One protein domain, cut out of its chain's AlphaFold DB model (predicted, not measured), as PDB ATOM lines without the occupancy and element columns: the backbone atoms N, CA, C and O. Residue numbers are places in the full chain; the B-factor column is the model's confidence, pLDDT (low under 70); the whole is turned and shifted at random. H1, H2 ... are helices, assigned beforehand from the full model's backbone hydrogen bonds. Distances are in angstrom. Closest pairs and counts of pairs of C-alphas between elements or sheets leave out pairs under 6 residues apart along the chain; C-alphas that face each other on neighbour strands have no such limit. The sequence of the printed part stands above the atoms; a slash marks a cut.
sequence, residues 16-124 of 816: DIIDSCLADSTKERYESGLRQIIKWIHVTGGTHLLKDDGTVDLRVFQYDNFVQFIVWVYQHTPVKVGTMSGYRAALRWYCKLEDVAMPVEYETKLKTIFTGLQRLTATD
ATOM      1  N   ASP A  16     102.829 138.765 193.877       62.59
ATOM      2  CA  ASP A  16     103.276 140.128 194.202       62.59
ATOM      3  C   ASP A  16     104.378 140.155 195.279       62.59
ATOM      4  O   ASP A  16     105.289 140.991 195.246       62.59
ATOM      5  N   ILE A  17     104.342 139.221 196.234       65.00
ATOM      6  CA  ILE A  17     105.375 139.071 197.271       65.00
ATOM      7  C   ILE A  17     106.682 138.553 196.657       65.00
ATOM      8  O   ILE A  17     107.759 139.086 196.954       65.00
ATOM      9  N   ILE A  18     106.618 137.558 195.772       62.34
ATOM     10  CA  ILE A  18     107.782 137.054 195.029       62.34
ATOM     11  C   ILE A  18     108.325 138.145 194.100       62.34
ATOM     12  O   ILE A  18     109.538 138.364 194.029       62.34
ATOM     13  N   ASP A  19     107.440 138.898 193.457       62.69
ATOM     14  CA  ASP A  19     107.791 139.999 192.577       62.69
ATOM     15  C   ASP A  19     108.430 141.170 193.327       62.69
ATOM     16  O   ASP A  19     109.312 141.834 192.779       62.69
ATOM     17  N   SER A  20     108.068 141.395 194.591       66.12
ATOM     18  CA  SER A  20     108.702 142.399 195.455       66.12
ATOM     19  C   SER A  20     110.149 142.050 195.842       66.12
ATOM     20  O   SER A  20     110.929 142.926 196.227       66.12
ATOM     21  N   CYS A  21     110.562 140.783 195.688       66.31
ATOM     22  CA  CYS A  21     111.923 140.327 195.990       66.31
ATOM     23  C   CYS A  21     112.964 140.792 194.950       66.31
ATOM     24  O   CYS A  21     114.171 140.602 195.144       66.31
ATOM     25  N   LEU A  22     112.528 141.414 193.849       71.75
ATOM     26  CA  LEU A  22     113.383 141.999 192.819       71.75
ATOM     27  C   LEU A  22     113.059 143.479 192.633       71.75
ATOM     28  O   LEU A  22     111.931 143.852 192.349       71.75
ATOM     29  N   ALA A  23     114.085 144.331 192.708       74.12
ATOM     30  CA  ALA A  23     113.929 145.748 192.393       74.12
ATOM     31  C   ALA A  23     113.465 145.945 190.936       74.12
ATOM     32  O   ALA A  23     114.029 145.309 190.042       74.12
ATOM     33  N   ASP A  24     112.562 146.898 190.679       71.88
ATOM     34  CA  ASP A  24     111.975 147.166 189.349       71.88
ATOM     35  C   ASP A  24     113.029 147.337 188.248       71.88
ATOM     36  O   ASP A  24     112.959 146.735 187.182       71.88
ATOM     37  N   SER A  25     114.112 148.059 188.550       70.62
ATOM     38  CA  SER A  25     115.239 148.235 187.617       70.62
ATOM     39  C   SER A  25     115.940 146.928 187.204       70.62
ATOM     40  O   SER A  25     116.623 146.872 186.179       70.62
ATOM     41  N   THR A  26     115.820 145.875 188.014       78.44
ATOM     42  CA  THR A  26     116.337 144.536 187.705       78.44
ATOM     43  C   THR A  26     115.357 143.771 186.821       78.44
ATOM     44  O   THR A  26     115.815 143.131 185.874       78.44
ATOM     45  N   LYS A  27     114.045 143.906 187.062       80.50
ATOM     46  CA  LYS A  27     112.990 143.349 186.200       80.50
ATOM     47  C   LYS A  27     113.080 143.921 184.788       80.50
ATOM     48  O   LYS A  27     113.304 143.167 183.846       80.50
ATOM     49  N   GLU A  28     113.116 145.252 184.656       81.81
ATOM     50  CA  GLU A  28     113.279 145.938 183.362       81.81
ATOM     51  C   GLU A  28     114.522 145.447 182.598       81.81
ATOM     52  O   GLU A  28     114.515 145.279 181.373       81.81
ATOM     53  N   ARG A  29     115.623 145.189 183.319       82.62
ATOM     54  CA  ARG A  29     116.862 144.665 182.732       82.62
ATOM     55  C   ARG A  29     116.703 143.221 182.258       82.62
ATOM     56  O   ARG A  29     117.255 142.886 181.208       82.62
ATOM     57  N   TYR A  30     116.018 142.369 183.017       88.50
ATOM     58  CA  TYR A  30     115.771 140.983 182.628       88.50
ATOM     59  C   TYR A  30     114.804 140.895 181.450       88.50
ATOM     60  O   TYR A  30     115.142 140.255 180.458       88.50
ATOM     61  N   GLU A  31     113.706 141.644 181.466       86.75
ATOM     62  CA  GLU A  31     112.794 141.778 180.326       86.75
ATOM     63  C   GLU A  31     113.501 142.308 179.078       86.75
ATOM     64  O   GLU A  31     113.310 141.814 177.967       86.75
ATOM     65  N   SER A  32     114.366 143.318 179.231       90.25
ATOM     66  CA  SER A  32     115.198 143.794 178.124       90.25
ATOM     67  C   SER A  32     116.126 142.699 177.598       90.25
ATOM     68  O   SER A  32     116.397 142.681 176.400       90.25
ATOM     69  N   GLY A  33     116.633 141.820 178.465       89.69
ATOM     70  CA  GLY A  33     117.455 140.678 178.079       89.69
ATOM     71  C   GLY A  33     116.669 139.626 177.298       89.69
ATOM     72  O   GLY A  33     117.128 139.198 176.243       89.69
ATOM     73  N   LEU A  34     115.470 139.271 177.767       90.50
ATOM     74  CA  LEU A  34     114.565 138.334 177.089       90.50
ATOM     75  C   LEU A  34     114.139 138.859 175.715       90.50
ATOM     76  O   LEU A  34     114.205 138.126 174.733       90.50
ATOM     77  N   ARG A  35     113.839 140.159 175.600       91.81
ATOM     78  CA  ARG A  35     113.547 140.800 174.307       91.81
ATOM     79  C   ARG A  35     114.686 140.671 173.295       91.81
ATOM     80  O   ARG A  35     114.418 140.583 172.101       91.81
ATOM     81  N   GLN A  36     115.949 140.640 173.732       91.81
ATOM     82  CA  GLN A  36     117.069 140.390 172.813       91.81
ATOM     83  C   GLN A  36     117.113 138.940 172.325       91.81
ATOM     84  O   GLN A  36     117.462 138.715 171.170       91.81
ATOM     85  N   ILE A  37     116.736 137.978 173.172       91.62
ATOM     86  CA  ILE A  37     116.622 136.567 172.779       91.62
ATOM     87  C   ILE A  37     115.488 136.411 171.762       91.62
ATOM     88  O   ILE A  37     115.714 135.857 170.693       91.62
ATOM     89  N   ILE A  38     114.313 136.984 172.032       91.38
ATOM     90  CA  ILE A  38     113.162 136.966 171.113       91.38
ATOM     91  C   ILE A  38     113.521 137.629 169.778       91.38
ATOM     92  O   ILE A  38     113.277 137.075 168.709       91.38
ATOM     93  N   LYS A  39     114.195 138.786 169.818       92.00
ATOM     94  CA  LYS A  39     114.689 139.453 168.608       92.00
ATOM     95  C   LYS A  39     115.619 138.550 167.798       92.00
ATOM     96  O   LYS A  39     115.501 138.506 166.579       92.00
ATOM     97  N   TRP A  40     116.542 137.855 168.457       93.69
ATOM     98  CA  TRP A  40     117.420 136.901 167.787       93.69
ATOM     99  C   TRP A  40     116.629 135.762 167.143       93.69
ATOM    100  O   TRP A  40     116.868 135.487 165.973       93.69
ATOM    101  N   ILE A  41     115.650 135.186 167.850       92.31
ATOM    102  CA  ILE A  41     114.778 134.122 167.332       92.31
ATOM    103  C   ILE A  41     114.063 134.568 166.049       92.31
ATOM    104  O   ILE A  41     114.046 133.833 165.064       92.31
ATOM    105  N   HIS A  42     113.523 135.789 166.019       90.69
ATOM    106  CA  HIS A  42     112.902 136.325 164.806       90.69
ATOM    107  C   HIS A  42     113.908 136.526 163.668       90.69
ATOM    108  O   HIS A  42     113.606 136.207 162.523       90.69
ATOM    109  N   VAL A  43     115.109 137.030 163.968       90.56
ATOM    110  CA  VAL A  43     116.155 137.271 162.959       90.56
ATOM    111  C   VAL A  43     116.685 135.968 162.359       90.56
ATOM    112  O   VAL A  43     117.025 135.942 161.180       90.56
ATOM    113  N   THR A  44     116.752 134.887 163.136       88.62
ATOM    114  CA  THR A  44     117.200 133.570 162.660       88.62
ATOM    115  C   THR A  44     116.075 132.704 162.092       88.62
ATOM    116  O   THR A  44     116.349 131.600 161.631       88.62
ATOM    117  N   GLY A  45     114.825 133.184 162.102       85.88
ATOM    118  CA  GLY A  45     113.660 132.438 161.613       85.88
ATOM    119  C   GLY A  45     113.215 131.292 162.532       85.88
ATOM    120  O   GLY A  45     112.487 130.403 162.103       85.88
ATOM    121  N   GLY A  46     113.637 131.290 163.799       86.88
ATOM    122  CA  GLY A  46     113.363 130.230 164.771       86.88
ATOM    123  C   GLY A  46     112.000 130.335 165.461       86.88
ATOM    124  O   GLY A  46     111.923 130.053 166.649       86.88
ATOM    125  N   THR A  47     110.935 130.756 164.777       87.19
ATOM    126  CA  THR A  47     109.626 131.055 165.402       87.19
ATOM    127  C   THR A  47     109.027 129.894 166.205       87.19
ATOM    128  O   THR A  47     108.298 130.144 167.154       87.19
ATOM    129  N   HIS A  48     109.413 128.648 165.909       88.62
ATOM    130  CA  HIS A  48     109.083 127.446 166.690       88.62
ATOM    131  C   HIS A  48     109.631 127.433 168.135       88.62
ATOM    132  O   HIS A  48     109.266 126.567 168.921       88.62
ATOM    133  N   LEU A  49     110.547 128.344 168.478       89.25
ATOM    134  CA  LEU A  49     111.110 128.510 169.825       89.25
ATOM    135  C   LEU A  49     110.289 129.471 170.701       89.25
ATOM    136  O   LEU A  49     110.696 129.769 171.828       89.25
ATOM    137  N   LEU A  50     109.191 130.011 170.172       90.62
ATOM    138  CA  LEU A  50     108.281 130.908 170.873       90.62
ATOM    139  C   LEU A  50     106.958 130.192 171.154       90.62
ATOM    140  O   LEU A  50     106.527 129.352 170.367       90.62
ATOM    141  N   LYS A  51     106.317 130.551 172.266       89.44
ATOM    142  CA  LYS A  51     104.924 130.193 172.548       89.44
ATOM    143  C   LYS A  51     103.984 131.036 171.671       89.44
ATOM    144  O   LYS A  51     104.397 132.043 171.088       89.44
ATOM    145  N   ASP A  52     102.701 130.687 171.664       82.94
ATOM    146  CA  ASP A  52     101.656 131.421 170.930       82.94
ATOM    147  C   ASP A  52     101.484 132.881 171.400       82.94
ATOM    148  O   ASP A  52     101.032 133.736 170.644       82.94
ATOM    149  N   ASP A  53     101.897 133.189 172.634       83.12
ATOM    150  CA  ASP A  53     101.892 134.539 173.214       83.12
ATOM    151  C   ASP A  53     103.113 135.401 172.808       83.12
ATOM    152  O   ASP A  53     103.208 136.572 173.185       83.12
ATOM    153  N   GLY A  54     104.057 134.845 172.039       82.50
ATOM    154  CA  GLY A  54     105.290 135.515 171.614       82.50
ATOM    155  C   GLY A  54     106.424 135.515 172.648       82.50
ATOM    156  O   GLY A  54     107.481 136.107 172.400       82.50
ATOM    157  N   THR A  55     106.253 134.855 173.795       88.00
ATOM    158  CA  THR A  55     107.317 134.624 174.781       88.00
ATOM    159  C   THR A  55     108.165 133.408 174.408       88.00
ATOM    160  O   THR A  55     107.820 132.619 173.534       88.00
ATOM    161  N   VAL A  56     109.329 133.254 175.044       89.19
ATOM    162  CA  VAL A  56     110.216 132.110 174.775       89.19
ATOM    163  C   VAL A  56     109.577 130.831 175.318       89.19
ATOM    164  O   VAL A  56     109.210 130.778 176.495       89.19
ATOM    165  N   ASP A  57     109.487 129.784 174.497       88.56
ATOM    166  CA  ASP A  57     109.023 128.472 174.948       88.56
ATOM    167  C   ASP A  57     110.174 127.697 175.601       88.56
ATOM    168  O   ASP A  57     111.066 127.183 174.929       88.56
ATOM    169  N   LEU A  58     110.149 127.585 176.931       86.00
ATOM    170  CA  LEU A  58     111.167 126.871 177.711       86.00
ATOM    171  C   LEU A  58     111.180 125.351 177.488       86.00
ATOM    172  O   LEU A  58     112.152 124.701 177.870       86.00
ATOM    173  N   ARG A  59     110.140 124.771 176.874       82.75
ATOM    174  CA  ARG A  59     110.094 123.334 176.552       82.75
ATOM    175  C   ARG A  59     110.988 123.018 175.355       82.75
ATOM    176  O   ARG A  59     111.695 122.010 175.347       82.75
ATOM    177  N   VAL A  60     110.996 123.912 174.369       85.81
ATOM    178  CA  VAL A  60     111.751 123.763 173.114       85.81
ATOM    179  C   VAL A  60     113.081 124.526 173.159       85.81
ATOM    180  O   VAL A  60     114.070 124.118 172.547       85.81
ATOM    181  N   PHE A  61     113.160 125.621 173.917       87.88
ATOM    182  CA  PHE A  61     114.362 126.438 174.038       87.88
ATOM    183  C   PHE A  61     115.421 125.779 174.938       87.88
ATOM    184  O   PHE A  61     115.450 125.959 176.154       87.88
ATOM    185  N   GLN A  62     116.331 125.031 174.313       85.88
ATOM    186  CA  GLN A  62     117.393 124.283 174.987       85.88
ATOM    187  C   GLN A  62     118.723 125.057 175.098       85.88
ATOM    188  O   GLN A  62     118.919 126.133 174.524       85.88
ATOM    189  N   TYR A  63     119.681 124.460 175.818       86.38
ATOM    190  CA  TYR A  63     121.034 124.993 176.028       86.38
ATOM    191  C   TYR A  63     121.743 125.406 174.730       86.38
ATOM    192  O   TYR A  63     122.340 126.484 174.673       86.38
ATOM    193  N   ASP A  64     121.654 124.586 173.683       86.62
ATOM    194  CA  ASP A  64     122.345 124.844 172.418       86.62
ATOM    195  C   ASP A  64     121.800 126.091 171.710       86.62
ATOM    196  O   ASP A  64     122.585 126.896 171.204       86.62
ATOM    197  N   ASN A  65     120.489 126.338 171.793       89.81
ATOM    198  CA  ASN A  65     119.857 127.553 171.265       89.81
ATOM    199  C   ASN A  65     120.396 128.799 171.980       89.81
ATOM    200  O   ASN A  65     120.725 129.807 171.353       89.81
ATOM    201  N   PHE A  66     120.575 128.720 173.302       90.12
ATOM    202  CA  PHE A  66     121.164 129.817 174.063       90.12
ATOM    203  C   PHE A  66     122.637 130.055 173.701       90.12
ATOM    204  O   PHE A  66     123.077 131.202 173.621       90.12
ATOM    205  N   VAL A  67     123.419 129.001 173.459       89.56
ATOM    206  CA  VAL A  67     124.811 129.150 173.007       89.56
ATOM    207  C   VAL A  67     124.869 129.782 171.617       89.56
ATOM    208  O   VAL A  67     125.673 130.693 171.413       89.56
ATOM    209  N   GLN A  68     123.998 129.375 170.690       89.69
ATOM    210  CA  GLN A  68     123.890 129.987 169.363       89.69
ATOM    211  C   GLN A  68     123.540 131.476 169.451       89.69
ATOM    212  O   GLN A  68     124.185 132.291 168.793       89.69
ATOM    213  N   PHE A  69     122.608 131.852 170.330       92.12
ATOM    214  CA  PHE A  69     122.316 133.254 170.627       92.12
ATOM    215  C   PHE A  69     123.558 134.013 171.115       92.12
ATOM    216  O   PHE A  69     123.873 135.089 170.610       92.12
ATOM    217  N   ILE A  70     124.311 133.456 172.069       90.88
ATOM    218  CA  ILE A  70     125.527 134.086 172.604       90.88
ATOM    219  C   ILE A  70     126.593 134.259 171.512       90.88
ATOM    220  O   ILE A  70     127.212 135.320 171.429       90.88
ATOM    221  N   VAL A  71     126.792 133.261 170.649       88.75
ATOM    222  CA  VAL A  71     127.721 133.357 169.511       88.75
ATOM    223  C   VAL A  71     127.257 134.424 168.519       88.75
ATOM    224  O   VAL A  71     128.056 135.274 168.121       88.75
ATOM    225  N   TRP A  72     125.967 134.448 168.187       90.75
ATOM    226  CA  TRP A  72     125.393 135.445 167.291       90.75
ATOM    227  C   TRP A  72     125.577 136.868 167.830       90.75
ATOM    228  O   TRP A  72     126.046 137.743 167.101       90.75
ATOM    229  N   VAL A  73     125.298 137.093 169.122       87.50
ATOM    230  CA  VAL A  73     125.506 138.388 169.791       87.50
ATOM    231  C   VAL A  73     126.971 138.810 169.710       87.50
ATOM    232  O   VAL A  73     127.245 139.978 169.442       87.50
ATOM    233  N   TYR A  74     127.911 137.887 169.927       84.75
ATOM    234  CA  TYR A  74     129.342 138.187 169.863       84.75
ATOM    235  C   TYR A  74     129.795 138.601 168.456       84.75
ATOM    236  O   TYR A  74     130.624 139.495 168.322       84.75
ATOM    237  N   GLN A  75     129.234 137.983 167.416       83.94
ATOM    238  CA  GLN A  75     129.592 138.252 166.021       83.94
ATOM    239  C   GLN A  75     128.929 139.516 165.453       83.94
ATOM    240  O   GLN A  75     129.553 140.241 164.685       83.94
ATOM    241  N   HIS A  76     127.677 139.793 165.827       80.19
ATOM    242  CA  HIS A  76     126.842 140.795 165.148       80.19
ATOM    243  C   HIS A  76     126.585 142.054 165.980       80.19
ATOM    244  O   HIS A  76     125.968 143.001 165.492       80.19
ATOM    245  N   THR A  77     127.027 142.095 167.241       80.25
ATOM    246  CA  THR A  77     126.773 143.243 168.121       80.25
ATOM    247  C   THR A  77     128.023 143.675 168.894       80.25
ATOM    248  O   THR A  77     128.819 142.838 169.315       80.25
ATOM    249  N   PRO A  78     128.195 144.980 169.187       74.06
ATOM    250  CA  PRO A  78     129.335 145.492 169.958       74.06
ATOM    251  C   PRO A  78     129.164 145.298 171.481       74.06
ATOM    252  O   PRO A  78     129.668 146.082 172.293       74.06
ATOM    253  N   VAL A  79     128.390 144.297 171.901       78.81
ATOM    254  CA  VAL A  79     128.002 144.090 173.298       78.81
ATOM    255  C   VAL A  79     129.144 143.435 174.081       78.81
ATOM    256  O   VAL A  79     129.780 142.484 173.643       78.81
ATOM    257  N   LYS A  80     129.414 143.932 175.295       76.50
ATOM    258  CA  LYS A  80     130.479 143.395 176.158       76.50
ATOM    259  C   LYS A  80     130.096 142.026 176.725       76.50
ATOM    260  O   LYS A  80     128.959 141.834 177.152       76.50
ATOM    261  N   VAL A  81     131.086 141.148 176.920       77.94
ATOM    262  CA  VAL A  81     130.902 139.805 177.518       77.94
ATOM    263  C   VAL A  81     130.182 139.840 178.879       77.94
ATOM    264  O   VAL A  81     129.412 138.944 179.214       77.94
ATOM    265  N   GLY A  82     130.368 140.907 179.665       73.19
ATOM    266  CA  GLY A  82     129.647 141.098 180.931       73.19
ATOM    267  C   GLY A  82     128.131 141.279 180.768       73.19
ATOM    268  O   GLY A  82     127.373 140.800 181.604       73.19
ATOM    269  N   THR A  83     127.684 141.920 179.688       81.31
ATOM    270  CA  THR A  83     126.258 142.060 179.353       81.31
ATOM    271  C   THR A  83     125.681 140.732 178.871       81.31
ATOM    272  O   THR A  83     124.567 140.388 179.245       81.31
ATOM    273  N   MET A  84     126.465 139.940 178.132       82.69
ATOM    274  CA  MET A  84     126.059 138.603 177.676       82.69
ATOM    275  C   MET A  84     125.797 137.644 178.851       82.69
ATOM    276  O   MET A  84     124.849 136.867 178.826       82.69
ATOM    277  N   SER A  85     126.576 137.765 179.935       81.94
ATOM    278  CA  SER A  85     126.300 137.077 181.208       81.94
ATOM    279  C   SER A  85     124.961 137.509 181.834       81.94
ATOM    280  O   SER A  85     124.277 136.715 182.477       81.94
ATOM    281  N   GLY A  86     124.545 138.759 181.605       85.06
ATOM    282  CA  GLY A  86     123.244 139.279 182.027       85.06
ATOM    283  C   GLY A  86     122.060 138.578 181.356       85.06
ATOM    284  O   GLY A  86     121.049 138.366 182.017       85.06
ATOM    285  N   TYR A  87     122.197 138.134 180.100       89.50
ATOM    286  CA  TYR A  87     121.145 137.371 179.414       89.50
ATOM    287  C   TYR A  87     120.895 136.005 180.061       89.50
ATOM    288  O   TYR A  87     119.754 135.568 180.150       89.50
ATOM    289  N   ARG A  88     121.935 135.365 180.611       86.00
ATOM    290  CA  ARG A  88     121.772 134.135 181.401       86.00
ATOM    291  C   ARG A  88     120.956 134.392 182.669       86.00
ATOM    292  O   ARG A  88     120.149 133.554 183.051       86.00
ATOM    293  N   ALA A  89     121.188 135.521 183.342       86.94
ATOM    294  CA  ALA A  89     120.430 135.884 184.539       86.94
ATOM    295  C   ALA A  89     118.959 136.181 184.209       86.94
ATOM    296  O   ALA A  89     118.089 135.761 184.962       86.94
ATOM    297  N   ALA A  90     118.701 136.822 183.065       88.88
ATOM    298  CA  ALA A  90     117.354 137.049 182.551       88.88
ATOM    299  C   ALA A  90     116.622 135.732 182.246       88.88
ATOM    300  O   ALA A  90     115.504 135.538 182.706       88.88
ATOM    301  N   LEU A  91     117.281 134.794 181.555       87.69
ATOM    302  CA  LEU A  91     116.703 133.480 181.270       87.69
ATOM    303  C   LEU A  91     116.458 132.680 182.556       87.69
ATOM    304  O   LEU A  91     115.402 132.094 182.719       87.69
ATOM    305  N   ARG A  92     117.400 132.707 183.507       86.44
ATOM    306  CA  ARG A  92     117.225 132.072 184.823       86.44
ATOM    307  C   ARG A  92     116.033 132.640 185.587       86.44
ATOM    308  O   ARG A  92     115.365 131.896 186.291       86.44
ATOM    309  N   TRP A  93     115.831 133.953 185.519       86.69
ATOM    310  CA  TRP A  93     114.684 134.603 186.139       86.69
ATOM    311  C   TRP A  93     113.379 134.152 185.478       86.69
ATOM    312  O   TRP A  93     112.465 133.756 186.187       86.69
ATOM    313  N   TYR A  94     113.344 134.085 184.148       87.50
ATOM    314  CA  TYR A  94     112.188 133.578 183.410       87.50
ATOM    315  C   TYR A  94     111.887 132.098 183.707       87.50
ATOM    316  O   TYR A  94     110.746 131.752 183.973       87.50
ATOM    317  N   CYS A  95     112.909 131.237 183.797       86.12
ATOM    318  CA  CYS A  95     112.729 129.846 184.227       86.12
ATOM    319  C   CYS A  95     112.116 129.733 185.630       86.12
ATOM    320  O   CYS A  95     111.349 128.815 185.878       86.12
ATOM    321  N   LYS A  96     112.434 130.660 186.545       83.62
ATOM    322  CA  LYS A  96     111.832 130.681 187.886       83.62
ATOM    323  C   LYS A  96     110.370 131.121 187.881       83.62
ATOM    324  O   LYS A  96     109.632 130.641 188.725       83.62
ATOM    325  N   LEU A  97     109.984 132.036 186.990       81.62
ATOM    326  CA  LEU A  97     108.590 132.478 186.856       81.62
ATOM    327  C   LEU A  97     107.685 131.356 186.335       81.62
ATOM    328  O   LEU A  97     106.551 131.234 186.766       81.62
ATOM    329  N   GLU A  98     108.212 130.521 185.443       82.69
ATOM    330  CA  GLU A  98     107.491 129.401 184.823       82.69
ATOM    331  C   GLU A  98     107.625 128.082 185.612       82.69
ATOM    332  O   GLU A  98     107.240 127.028 185.115       82.69
ATOM    333  N   ASP A  99     108.232 128.127 186.804       79.81
ATOM    334  CA  ASP A  99     108.542 126.968 187.656       79.81
ATOM    335  C   ASP A  99     109.319 125.835 186.943       79.81
ATOM    336  O   ASP A  99     109.159 124.642 187.197       79.81
ATOM    337  N   VAL A 100     110.218 126.207 186.024       83.69
ATOM    338  CA  VAL A 100     111.075 125.273 185.281       83.69
ATOM    339  C   VAL A 100     112.485 125.255 185.870       83.69
ATOM    340  O   VAL A 100     113.189 126.270 185.931       83.69
ATOM    341  N   ALA A 101     112.961 124.068 186.250       77.12
ATOM    342  CA  ALA A 101     114.330 123.889 186.720       77.12
ATOM    343  C   ALA A 101     115.348 124.177 185.602       77.12
ATOM    344  O   ALA A 101     115.306 123.601 184.516       77.12
ATOM    345  N   MET A 102     116.313 125.059 185.878       78.31
ATOM    346  CA  MET A 102     117.351 125.397 184.904       78.31
ATOM    347  C   MET A 102     118.342 124.226 184.729       78.31
ATOM    348  O   MET A 102     118.893 123.770 185.736       78.31
ATOM    349  N   PRO A 103     118.656 123.789 183.493       78.06
ATOM    350  CA  PRO A 103     119.586 122.679 183.269       78.06
ATOM    351  C   PRO A 103     121.005 122.955 183.805       78.06
ATOM    352  O   PRO A 103     121.521 124.077 183.715       78.06
ATOM    353  N   VAL A 104     121.670 121.926 184.344       74.94
ATOM    354  CA  VAL A 104     122.989 122.012 185.018       74.94
ATOM    355  C   VAL A 104     124.107 122.469 184.063       74.94
ATOM    356  O   VAL A 104     125.097 123.096 184.465       74.94
ATOM    357  N   GLU A 105     123.937 122.218 182.770       74.69
ATOM    358  CA  GLU A 105     124.812 122.635 181.675       74.69
ATOM    359  C   GLU A 105     124.989 124.157 181.641       74.69
ATOM    360  O   GLU A 105     126.093 124.650 181.376       74.69
ATOM    361  N   TYR A 106     123.945 124.916 181.995       72.44
ATOM    362  CA  TYR A 106     124.016 126.373 182.079       72.44
ATOM    363  C   TYR A 106     124.962 126.843 183.188       72.44
ATOM    364  O   TYR A 106     125.521 127.937 183.097       72.44
ATOM    365  N   GLU A 107     125.182 126.056 184.242       66.44
ATOM    366  CA  GLU A 107     126.093 126.431 185.323       66.44
ATOM    367  C   GLU A 107     127.548 126.106 185.013       66.44
ATOM    368  O   GLU A 107     128.434 126.940 185.232       66.44
ATOM    369  N   THR A 108     127.779 124.915 184.472       75.56
ATOM    370  CA  THR A 108     129.114 124.344 184.290       75.56
ATOM    371  C   THR A 108     129.755 124.776 182.971       75.56
ATOM    372  O   THR A 108     130.879 125.289 182.977       75.56
ATOM    373  N   LYS A 109     129.045 124.651 181.841       79.56
ATOM    374  CA  LYS A 109     129.606 124.863 180.495       79.56
ATOM    375  C   LYS A 109     129.681 126.346 180.111       79.56
ATOM    376  O   LYS A 109     130.712 126.793 179.604       79.56
ATOM    377  N   LEU A 110     128.668 127.156 180.447       79.88
ATOM    378  CA  LEU A 110     128.669 128.598 180.124       79.88
ATOM    379  C   LEU A 110     129.801 129.372 180.800       79.88
ATOM    380  O   LEU A 110     130.299 130.347 180.240       79.88
ATOM    381  N   LYS A 111     130.241 128.953 181.992       76.50
ATOM    382  CA  LYS A 111     131.376 129.597 182.666       76.50
ATOM    383  C   LYS A 111     132.648 129.480 181.823       76.50
ATOM    384  O   LYS A 111     133.399 130.452 181.711       76.50
ATOM    385  N   THR A 112     132.859 128.324 181.196       81.81
ATOM    386  CA  THR A 112     133.979 128.075 180.280       81.81
ATOM    387  C   THR A 112     133.853 128.927 179.021       81.81
ATOM    388  O   THR A 112     134.820 129.589 178.652       81.81
ATOM    389  N   ILE A 113     132.653 129.004 178.433       83.38
ATOM    390  CA  ILE A 113     132.368 129.833 177.249       83.38
ATOM    391  C   ILE A 113     132.650 131.314 177.531       83.38
ATOM    392  O   ILE A 113     133.440 131.932 176.822       83.38
ATOM    393  N   PHE A 114     132.095 131.887 178.604       82.62
ATOM    394  CA  PHE A 114     132.333 133.294 178.949       82.62
ATOM    395  C   PHE A 114     133.800 133.581 179.288       82.62
ATOM    396  O   PHE A 114     134.305 134.648 178.944       82.62
ATOM    397  N   THR A 115     134.505 132.635 179.918       81.50
ATOM    398  CA  THR A 115     135.955 132.756 180.152       81.50
ATOM    399  C   THR A 115     136.734 132.741 178.832       81.50
ATOM    400  O   THR A 115     137.682 133.507 178.673       81.50
ATOM    401  N   GLY A 116     136.330 131.900 177.876       83.00
ATOM    402  CA  GLY A 116     136.893 131.853 176.525       83.00
ATOM    403  C   GLY A 116     136.676 133.158 175.758       83.00
ATOM    404  O   GLY A 116     137.641 133.765 175.303       83.00
ATOM    405  N   LEU A 117     135.435 133.655 175.713       81.94
ATOM    406  CA  LEU A 117     135.078 134.928 175.074       81.94
ATOM    407  C   LEU A 117     135.840 136.119 175.673       81.94
ATOM    408  O   LEU A 117     136.287 137.005 174.947       81.94
ATOM    409  N   GLN A 118     136.039 136.137 176.998       79.88
ATOM    410  CA  GLN A 118     136.858 137.159 177.660       79.88
ATOM    411  C   GLN A 118     138.320 137.125 177.205       79.88
ATOM    412  O   GLN A 118     138.922 138.186 177.057       79.88
ATOM    413  N   ARG A 119     138.891 135.933 176.984       78.88
ATOM    414  CA  ARG A 119     140.265 135.789 176.485       78.88
ATOM    415  C   ARG A 119     140.387 136.242 175.038       78.88
ATOM    416  O   ARG A 119     141.285 137.021 174.766       78.88
ATOM    417  N   LEU A 120     139.465 135.835 174.164       77.75
ATOM    418  CA  LEU A 120     139.435 136.277 172.763       77.75
ATOM    419  C   LEU A 120     139.360 137.804 172.671       77.75
ATOM    420  O   LEU A 120     140.234 138.432 172.090       77.75
ATOM    421  N   THR A 121     138.425 138.411 173.408       71.81
ATOM    422  CA  THR A 121     138.298 139.878 173.481       71.81
ATOM    423  C   THR A 121     139.575 140.553 174.005       71.81
ATOM    424  O   THR A 121     139.910 141.658 173.587       71.81
ATOM    425  N   ALA A 122     140.287 139.926 174.950       66.62
ATOM    426  CA  ALA A 122     141.540 140.460 175.482       66.62
ATOM    427  C   ALA A 122     142.704 140.334 174.485       66.62
ATOM    428  O   ALA A 122     143.530 141.239 174.418       66.62
ATOM    429  N   THR A 123     142.760 139.248 173.713       71.94
ATOM    430  CA  THR A 123     143.744 139.040 172.642       71.94
ATOM    431  C   THR A 123     143.514 140.019 171.487       71.94
ATOM    432  O   THR A 123     144.464 140.666 171.056       71.94
ATOM    433  N   ASP A 124     142.261 140.236 171.078       63.16
ATOM    434  CA  ASP A 124     141.889 141.220 170.046       63.16
ATOM    435  C   ASP A 124     142.195 142.668 170.476       63.16
ATOM    436  O   ASP A 124     142.539 143.531 169.665       63.16
TER     437      ASP A 124
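Overview. This is residues 16 to 124 of the 816 residues of an uncharacterized protein of Aphanomyces astaci (UniProt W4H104). A long helix, H2, crosses over two others, H4 and H3, and a third, H5, runs beside H4 and H3 away from H2. H3, H4 and H5 go to and fro as a loosely joined group of three, their centres making a triangle, while the short H1 lies out past one end of H2 and a long loop, residues 44 to 62, leads from H2 to H3. The printed part has 109 residues, with five named helices in the order H1, H2, H3, H4, H5 and no named strand; its class is all helix. It is compact, with a radius of gyration of the C-alphas of 14.2 A and spans of 46 by 32 by 26 A.

Arrangement. H2, residues 24 to 43, touches H4, residues 81 to 97, about perpendicular at 80 degrees; the closest C-alphas, of Tyr 30 and Ala 90, are 4.2 A apart. H2 touches H4 with residues 29 to 34 alone, and H4 touches H2 with residues 86 to 93 alone. H2 and H3, residues 63 to 76, are close but not clearly touching, about perpendicular at 86 degrees; their closest C-alphas, of Trp 40 and Phe 69, are 6.7 A apart. H4 is the hub, touching H2, H3 and H5, residues 105 to 124. H3, H4 and H5 are a bundle, up and down, each running against the one before it. The helical hairpin of H3 and H4 only just touches, with 3 pairs of C-alphas within 8 A, the closest being Ile 70 and Met 84 at 6.8 A; its tilt is shallow at 34 degrees, only just short of steep, opposite ways. The helical hairpin of H4 and H5 touches at a shallow tilt of 18 degrees, opposite ways, with the C-alphas of Val 81 and Gln 118 closest at 6.5 A. The helix packing is mostly aligned, only just, with 2 of 3 touching pairs at a shallow tilt. H3 and H5 are close but not clearly touching, with the C-alphas of Tyr 63 and Tyr 106 closest at 6.9 A, at a shallow tilt of 16 degrees, the same way. H1, residues 16 to 20, touches no helix, and H2 and H5 are apart. Every O i to N i+4 pair is within hydrogen-bond range in H1, H2 and H3, against 12 of 13 in H4 and 13 of 16 in H5.

Along the chain. H2 is 28.5 A long, from C-alpha 24 at (111.975, 147.166, 189.349). H5 is 27.8 A long and ends with C-alpha 124 at (141.889, 141.220, 170.046). H4 measures 25.3 A, H3 20.0 A and H1 6.0 A, the last beginning with C-alpha 16 at (103.276, 140.128, 194.202).

Size, cuts and confidence. The two C-alphas farthest apart, of Asp 16 and Thr 123, are 45.9 A apart. Residues 20 to 25 stand free. The link from H2 to H3 is long, and the printed part has no cut. Mean pLDDT of the printed part is 82.3; residues 16 to 21, 107, 122 and 124 are under 70.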